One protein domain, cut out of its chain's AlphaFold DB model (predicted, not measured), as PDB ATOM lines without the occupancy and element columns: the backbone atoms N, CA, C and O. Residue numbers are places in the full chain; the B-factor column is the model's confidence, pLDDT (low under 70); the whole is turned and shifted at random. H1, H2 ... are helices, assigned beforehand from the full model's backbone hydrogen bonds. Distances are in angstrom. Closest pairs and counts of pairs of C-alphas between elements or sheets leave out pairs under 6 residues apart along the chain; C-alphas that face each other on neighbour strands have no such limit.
ATOM      1  N   ILE A   5      -5.190 107.024  53.472       85.56
ATOM      2  CA  ILE A   5      -5.262 106.669  52.040       85.56
ATOM      3  C   ILE A   5      -5.536 107.892  51.160       85.56
ATOM      4  O   ILE A   5      -5.165 107.906  49.996       85.56
ATOM      5  N   PHE A   6      -6.176 108.925  51.707       88.06
ATOM      6  CA  PHE A   6      -6.489 110.160  51.000       88.06
ATOM      7  C   PHE A   6      -5.421 111.239  51.200       88.06
ATOM      8  O   PHE A   6      -5.584 112.334  50.665       88.06
ATOM      9  N   ILE A   7      -4.332 110.944  51.919       91.31
ATOM     10  CA  ILE A   7      -3.201 111.853  52.114       91.31
ATOM     11  C   ILE A   7      -2.090 111.517  51.119       91.31
ATOM     12  O   ILE A   7      -1.582 110.396  51.039       91.31
ATOM     13  N   ASN A   8      -1.679 112.522  50.356       91.81
ATOM     14  CA  ASN A   8      -0.521 112.453  49.492       91.81
ATOM     15  C   ASN A   8       0.750 112.496  50.346       91.81
ATOM     16  O   ASN A   8       1.148 113.544  50.847       91.81
ATOM     17  N   LYS A   9       1.434 111.354  50.466       88.00
ATOM     18  CA  LYS A   9       2.648 111.212  51.291       88.00
ATOM     19  C   LYS A   9       3.809 112.123  50.875       88.00
ATOM     20  O   LYS A   9       4.743 112.295  51.649       88.00
ATOM     21  N   LYS A  10       3.791 112.685  49.659       90.31
ATOM     22  CA  LYS A  10       4.822 113.637  49.210       90.31
ATOM     23  C   LYS A  10       4.602 115.039  49.772       90.31
ATOM     24  O   LYS A  10       5.568 115.776  49.931       90.31
ATOM     25  N   THR A  11       3.347 115.418  50.006       92.25
ATOM     26  CA  THR A  11       2.953 116.783  50.388       92.25
ATOM     27  C   THR A  11       2.336 116.863  51.780       92.25
ATOM     28  O   THR A  11       2.158 117.968  52.283       92.25
ATOM     29  N   ASP A  12       2.018 115.717  52.387       91.38
ATOM     30  CA  ASP A  12       1.308 115.581  53.665       91.38
ATOM     31  C   ASP A  12      -0.043 116.323  53.686       91.38
ATOM     32  O   ASP A  12      -0.512 116.843  54.695       91.38
ATOM     33  N   GLN A  13      -0.676 116.410  52.515       92.75
ATOM     34  CA  GLN A  13      -1.980 117.033  52.313       92.75
ATOM     35  C   GLN A  13      -2.926 116.048  51.643       92.75
ATOM     36  O   GLN A  13      -2.493 115.090  51.004       92.75
ATOM     37  N   VAL A  14      -4.229 116.301  51.747       93.19
ATOM     38  CA  VAL A  14      -5.220 115.560  50.960       93.19
ATOM     39  C   VAL A  14      -4.896 115.702  49.470       93.19
ATOM     40  O   VAL A  14      -4.543 116.799  49.028       93.19
ATOM     41  N   TYR A  15      -5.017 114.606  48.716       94.56
ATOM     42  CA  TYR A  15      -4.810 114.627  47.266       94.56
ATOM     43  C   TYR A  15      -5.672 115.697  46.582       94.56
ATOM     44  O   TYR A  15      -6.831 115.914  46.945       94.56
ATOM     45  N   LYS A  16      -5.109 116.348  45.563       95.06
ATOM     46  CA  LYS A  16      -5.769 117.391  44.766       95.06
ATOM     47  C   LYS A  16      -6.024 116.929  43.333       95.06
ATOM     48  O   LYS A  16      -5.545 115.886  42.893       95.06
ATOM     49  N   GLU A  17      -6.801 117.722  42.601       95.12
ATOM     50  CA  GLU A  17      -7.020 117.514  41.170       95.12
ATOM     51  C   GLU A  17      -5.683 117.395  40.422       95.12
ATOM     52  O   GLU A  17      -4.720 118.095  40.738       95.12
ATOM     53  N   ASN A  18      -5.638 116.513  39.421       95.19
ATOM     54  CA  ASN A  18      -4.448 116.170  38.638       95.19
ATOM     55  C   ASN A  18      -3.331 115.440  39.409       95.19
ATOM     56  O   ASN A  18      -2.289 115.146  38.823       95.19
ATOM     57  N   GLU A  19      -3.532 115.082  40.679       94.75
ATOM     58  CA  GLU A  19      -2.625 114.185  41.396       94.75
ATOM     59  C   GLU A  19      -3.041 112.716  41.238       94.75
ATOM     60  O   GLU A  19      -4.220 112.372  41.155       94.75
ATOM     61  N   THR A  20      -2.055 111.817  41.205       91.81
ATOM     62  CA  THR A  20      -2.299 110.373  41.120       91.81
ATOM     63  C   THR A  20      -2.379 109.757  42.512       91.81
ATOM     64  O   THR A  20      -1.374 109.685  43.220       91.81
ATOM     65  N   LEU A  21      -3.560 109.254  42.871       91.69
ATOM     66  CA  LEU A  21      -3.769 108.424  44.054       91.69
ATOM     67  C   LEU A  21      -3.240 107.000  43.804       91.69
ATOM     68  O   LEU A  21      -3.690 106.326  42.879       91.69
ATOM     69  N   ILE A  22      -2.314 106.525  44.642       88.19
ATOM     70  CA  ILE A  22      -1.720 105.180  44.531       88.19
ATOM     71  C   ILE A  22      -2.234 104.284  45.662       88.19
ATOM     72  O   ILE A  22      -1.979 104.556  46.830       88.19
ATOM     73  N   GLN A  23      -2.898 103.177  45.306       88.69
ATOM     74  CA  GLN A  23      -3.520 102.237  46.249       88.69
ATOM     75  C   GLN A  23      -2.852 100.851  46.196       88.69
ATOM     76  O   GLN A  23      -3.412  99.894  45.662       88.69
ATOM     77  N   THR A  24      -1.651 100.721  46.768       88.50
ATOM     78  CA  THR A  24      -0.844  99.485  46.684       88.50
ATOM     79  C   THR A  24      -1.548  98.256  47.265       88.50
ATOM     80  O   THR A  24      -1.557  97.211  46.622       88.50
ATOM     81  N   LYS A  25      -2.193  98.376  48.436       85.25
ATOM     82  CA  LYS A  25      -2.920  97.255  49.067       85.25
ATOM     83  C   LYS A  25      -4.065  96.762  48.178       85.25
ATOM     84  O   LYS A  25      -4.228  95.562  48.001       85.25
ATOM     85  N   LEU A  26      -4.809  97.685  47.562       89.12
ATOM     86  CA  LEU A  26      -5.869  97.336  46.613       89.12
ATOM     87  C   LEU A  26      -5.300  96.630  45.376       89.12
ATOM     88  O   LEU A  26      -5.850  95.614  44.968       89.12
ATOM     89  N   SER A  27      -4.191  97.131  44.816       93.38
ATOM     90  CA  SER A  27      -3.511  96.484  43.681       93.38
ATOM     91  C   SER A  27      -3.135  95.041  44.011       93.38
ATOM     92  O   SER A  27      -3.477  94.134  43.263       93.38
ATOM     93  N   GLN A  28      -2.518  94.816  45.173       92.44
ATOM     94  CA  GLN A  28      -2.125  93.482  45.633       92.44
ATOM     95  C   GLN A  28      -3.331  92.555  45.808       92.44
ATOM     96  O   GLN A  28      -3.311  91.423  45.334       92.44
ATOM     97  N   THR A  29      -4.411  93.033  46.438       91.50
ATOM     98  CA  THR A  29      -5.646  92.247  46.573       91.50
ATOM     99  C   THR A  29      -6.216  91.867  45.204       91.50
ATOM    100  O   THR A  29      -6.606  90.719  45.002       91.50
ATOM    101  N   LEU A  30      -6.237  92.795  44.245       94.44
ATOM    102  CA  LEU A  30      -6.724  92.525  42.891       94.44
ATOM    103  C   LEU A  30      -5.818  91.548  42.131       94.44
ATOM    104  O   LEU A  30      -6.333  90.668  41.447       94.44
ATOM    105  N   GLU A  31      -4.498  91.646  42.283       96.44
ATOM    106  CA  GLU A  31      -3.543  90.690  41.709       96.44
ATOM    107  C   GLU A  31      -3.738  89.278  42.272       96.44
ATOM    108  O   GLU A  31      -3.725  88.308  41.513       96.44
ATOM    109  N   MET A  32      -3.969  89.143  43.582       93.12
ATOM    110  CA  MET A  32      -4.269  87.850  44.204       93.12
ATOM    111  C   MET A  32      -5.560  87.245  43.650       93.12
ATOM    112  O   MET A  32      -5.602  86.055  43.346       93.12
ATOM    113  N   LEU A  33      -6.609  88.057  43.490       94.06
ATOM    114  CA  LEU A  33      -7.885  87.603  42.936       94.06
ATOM    115  C   LEU A  33      -7.753  87.206  41.463       94.06
ATOM    116  O   LEU A  33      -8.238  86.147  41.076       94.06
ATOM    117  N   ALA A  34      -7.072  88.018  40.656       96.69
ATOM    118  CA  ALA A  34      -6.893  87.764  39.229       96.69
ATOM    119  C   ALA A  34      -6.117  86.467  38.947       96.69
ATOM    120  O   ALA A  34      -6.364  85.817  37.935       96.69
ATOM    121  N   ASN A  35      -5.203  86.087  39.844       96.44
ATOM    122  CA  ASN A  35      -4.376  84.888  39.711       96.44
ATOM    123  C   ASN A  35      -4.883  83.688  40.532       96.44
ATOM    124  O   ASN A  35      -4.228  82.645  40.556       96.44
ATOM    125  N   SER A  36      -6.027  83.805  41.215       95.38
ATOM    126  CA  SER A  36      -6.596  82.706  41.999       95.38
ATOM    127  C   SER A  36      -7.342  81.711  41.112       95.38
ATOM    128  O   SER A  36      -8.103  82.094  40.226       95.38
ATOM    129  N   SER A  37      -7.197  80.418  41.406       95.25
ATOM    130  CA  SER A  37      -8.025  79.367  40.803       95.25
ATOM    131  C   SER A  37      -9.484  79.412  41.277       95.25
ATOM    132  O   SER A  37     -10.360  78.893  40.593       95.25
ATOM    133  N   ASP A  38      -9.739  80.006  42.448       94.38
ATOM    134  CA  ASP A  38     -11.076  80.208  43.019       94.38
ATOM    135  C   ASP A  38     -11.145  81.580  43.729       94.38
ATOM    136  O   ASP A  38     -10.951  81.692  44.946       94.38
ATOM    137  N   PRO A  39     -11.354  82.672  42.971       92.62
ATOM    138  CA  PRO A  39     -11.342  84.031  43.512       92.62
ATOM    139  C   PRO A  39     -12.514  84.318  44.457       92.62
ATOM    140  O   PRO A  39     -12.371  85.125  45.376       92.62
ATOM    141  N   LEU A  40     -13.662  83.650  44.273       93.38
ATOM    142  CA  LEU A  40     -14.822  83.822  45.151       93.38
ATOM    143  C   LEU A  40     -14.528  83.263  46.539       93.38
ATOM    144  O   LEU A  40     -14.773  83.934  47.543       93.38
ATOM    145  N   LYS A  41     -13.956  82.059  46.603       92.88
ATOM    146  CA  LYS A  41     -13.545  81.472  47.873       92.88
ATOM    147  C   LYS A  41     -12.465  82.314  48.552       92.88
ATOM    148  O   LYS A  41     -12.591  82.587  49.744       92.88
ATOM    149  N   LEU A  42     -11.477  82.788  47.791       89.81
ATOM    150  CA  LEU A  42     -10.398  83.625  48.316       89.81
ATOM    151  C   LEU A  42     -10.923  84.919  48.962       89.81
ATOM    152  O   LEU A  42     -10.487  85.281  50.056       89.81
ATOM    153  N   PHE A  43     -11.876  85.593  48.307       90.75
ATOM    154  CA  PHE A  43     -12.445  86.852  48.791       90.75
ATOM    155  C   PHE A  43     -13.375  86.672  49.996       90.75
ATOM    156  O   PHE A  43     -13.288  87.439  50.949       90.75
ATOM    157  N   TYR A  44     -14.271  85.680  49.955       90.75
ATOM    158  CA  TYR A  44     -15.349  85.556  50.943       90.75
ATOM    159  C   TYR A  44     -15.042  84.614  52.108       90.75
ATOM    160  O   TYR A  44     -15.643  84.772  53.168       90.75
ATOM    161  N   ASN A  45     -14.131  83.650  51.938       86.81
ATOM    162  CA  ASN A  45     -13.981  82.538  52.885       86.81
ATOM    163  C   ASN A  45     -12.545  82.293  53.366       86.81
ATOM    164  O   ASN A  45     -12.345  81.485  54.272       86.81
ATOM    165  N   GLU A  46     -11.550  82.948  52.773       87.75
ATOM    166  CA  GLU A  46     -10.139  82.720  53.099       87.75
ATOM    167  C   GLU A  46      -9.451  84.014  53.552       87.75
ATOM    168  O   GLU A  46     -10.029  84.801  54.301       87.75
ATOM    169  N   ILE A  47      -8.189  84.211  53.164       85.19
ATOM    170  CA  ILE A  47      -7.292  85.185  53.788       85.19
ATOM    171  C   ILE A  47      -7.802  86.629  53.678       85.19
ATOM    172  O   ILE A  47      -7.738  87.367  54.654       85.19
ATOM    173  N   ILE A  48      -8.421  87.004  52.552       86.69
ATOM    174  CA  ILE A  48      -8.996  88.348  52.371       86.69
ATOM    175  C   ILE A  48     -10.188  88.559  53.316       86.69
ATOM    176  O   ILE A  48     -10.340  89.632  53.902       86.69
ATOM    177  N   ALA A  49     -11.019  87.530  53.509       88.00
ATOM    178  CA  ALA A  49     -12.145  87.591  54.434       88.00
ATOM    179  C   ALA A  49     -11.678  87.691  55.891       88.00
ATOM    180  O   ALA A  49     -12.259  88.436  56.678       88.00
ATOM    181  N   GLN A  50     -10.616  86.966  56.253       87.88
ATOM    182  CA  GLN A  50     -10.031  87.027  57.593       87.88
ATOM    183  C   GLN A  50      -9.450  88.409  57.897       87.88
ATOM    184  O   GLN A  50      -9.726  88.950  58.970       87.88
ATOM    185  N   ASP A  51      -8.729  89.001  56.943       85.56
ATOM    186  CA  ASP A  51      -8.197  90.360  57.060       85.56
ATOM    187  C   ASP A  51      -9.325  91.381  57.254       85.56
ATOM    188  O   ASP A  51      -9.262  92.205  58.166       85.56
ATOM    189  N   LEU A  52     -10.408  91.281  56.472       84.12
ATOM    190  CA  LEU A  52     -11.577  92.155  56.614       84.12
ATOM    191  C   LEU A  52     -12.248  92.005  57.988       84.12
ATOM    192  O   LEU A  52     -12.597  92.998  58.624       84.12
ATOM    193  N   ILE A  53     -12.432  90.769  58.462       86.75
ATOM    194  CA  ILE A  53     -13.018  90.501  59.783       86.75
ATOM    195  C   ILE A  53     -12.129  91.073  60.892       86.75
ATOM    196  O   ILE A  53     -12.659  91.609  61.868       86.75
ATOM    197  N   SER A  54     -10.804  90.967  60.763       85.94
ATOM    198  CA  SER A  54      -9.879  91.553  61.734       85.94
ATOM    199  C   SER A  54      -9.952  93.078  61.720       85.94
ATOM    200  O   SER A  54     -10.088  93.664  62.791       85.94
ATOM    201  N   ASP A  55      -9.969  93.706  60.539       82.94
ATOM    202  CA  ASP A  55     -10.090  95.163  60.396       82.94
ATOM    203  C   ASP A  55     -11.409  95.686  61.007       82.94
ATOM    204  O   ASP A  55     -11.429  96.748  61.630       82.94
ATOM    205  N   ILE A  56     -12.511  94.930  60.895       83.56
ATOM    206  CA  ILE A  56     -13.801  95.272  61.522       83.56
ATOM    207  C   ILE A  56     -13.748  95.133  63.050       83.56
ATOM    208  O   ILE A  56     -14.292  95.978  63.762       83.56
ATOM    209  N   LYS A  57     -13.153  94.050  63.563       84.94
ATOM    210  CA  LYS A  57     -13.166  93.728  65.000       84.94
ATOM    211  C   LYS A  57     -12.194  94.572  65.805       84.94
ATOM    212  O   LYS A  57     -12.537  95.040  66.886       84.94
ATOM    213  N   ASP A  58     -10.986  94.725  65.287       84.31
ATOM    214  CA  ASP A  58      -9.864  95.284  66.029       84.31
ATOM    215  C   ASP A  58      -9.519  96.709  65.577       84.31
ATOM    216  O   ASP A  58      -8.605  97.336  66.117       84.31
ATOM    217  N   GLY A  59     -10.239  97.220  64.576       69.94
ATOM    218  CA  GLY A  59      -9.769  98.334  63.770       69.94
ATOM    219  C   GLY A  59      -8.651  97.893  62.811       69.94
ATOM    220  O   GLY A  59      -8.160  96.766  62.880       69.94
TER     221      GLY A  59
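AT A GLANCE: This is residues 5 to 59 of the 64 residues of the protein "Hypothetical protein" of Medioppia subpectinata (UniProt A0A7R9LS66). H3, the longest helix, follows H2 to make one limb of an open V, and H1 makes the other limb, with the corner at the link from H1 to H2. Before H1, residues 5 to 23 form a long hooked tail with no named element, tied to itself by a short antiparallel pairing of residues 7 to 8 with 13 to 14. Residues 53 to 59, of which 53 to 58 belong to H3, stick out free. The printed part has 55 residues with three named helices, in the order H1, H2, H3, and no named strand; its class is all helix. It is only just loose, close to extended, with a radius of gyration of the C-alphas of 14.8 A, and its outline is flat, spanning 38 by 28 by 14 A.

IN THESE COORDINATES: Find C-alpha 47 at (-7.292, 85.185, 53.788); from there H3 runs 16.1 A to C-alpha 58 at (-9.864, 95.284, 66.029). Look next at H2, residues 39 to 45, 9.9 A long. H1, residues 24 to 34, begins at C-alpha 24, (-0.844, 99.485, 46.684), and is 15.2 A long.

HOW THE PARTS SIT: H3 and H2 only just touch, with 3 pairs of C-alphas within 8 A, only at the corner by their tight link and with residues 48 to 49 of H3 alone; the closest C-alphas, Phe 43 and Ala 49, are 5.7 A apart. They run the same way at 36 degrees, only just a steep tilt. H2 and H1 also only just touch, with 3 such pairs, only at the corner; look at the C-alphas of Leu 33 and Pro 39, the closest, 5.0 A apart. H1 and H3 are close but not clearly touching, the closest C-alphas being Thr 29 and Ile 48 at 7.7 A. In H1, H2 and H3 every O i to N i+4 pair is within hydrogen-bond range.

THE WHOLE: The C-alphas farthest apart, Thr 11 and Ser 37, are 40.2 A apart. The printed part has no cut, and both links between helices are tight. The mean pLDDT of the printed part is 90.1; residue 59 is under 70.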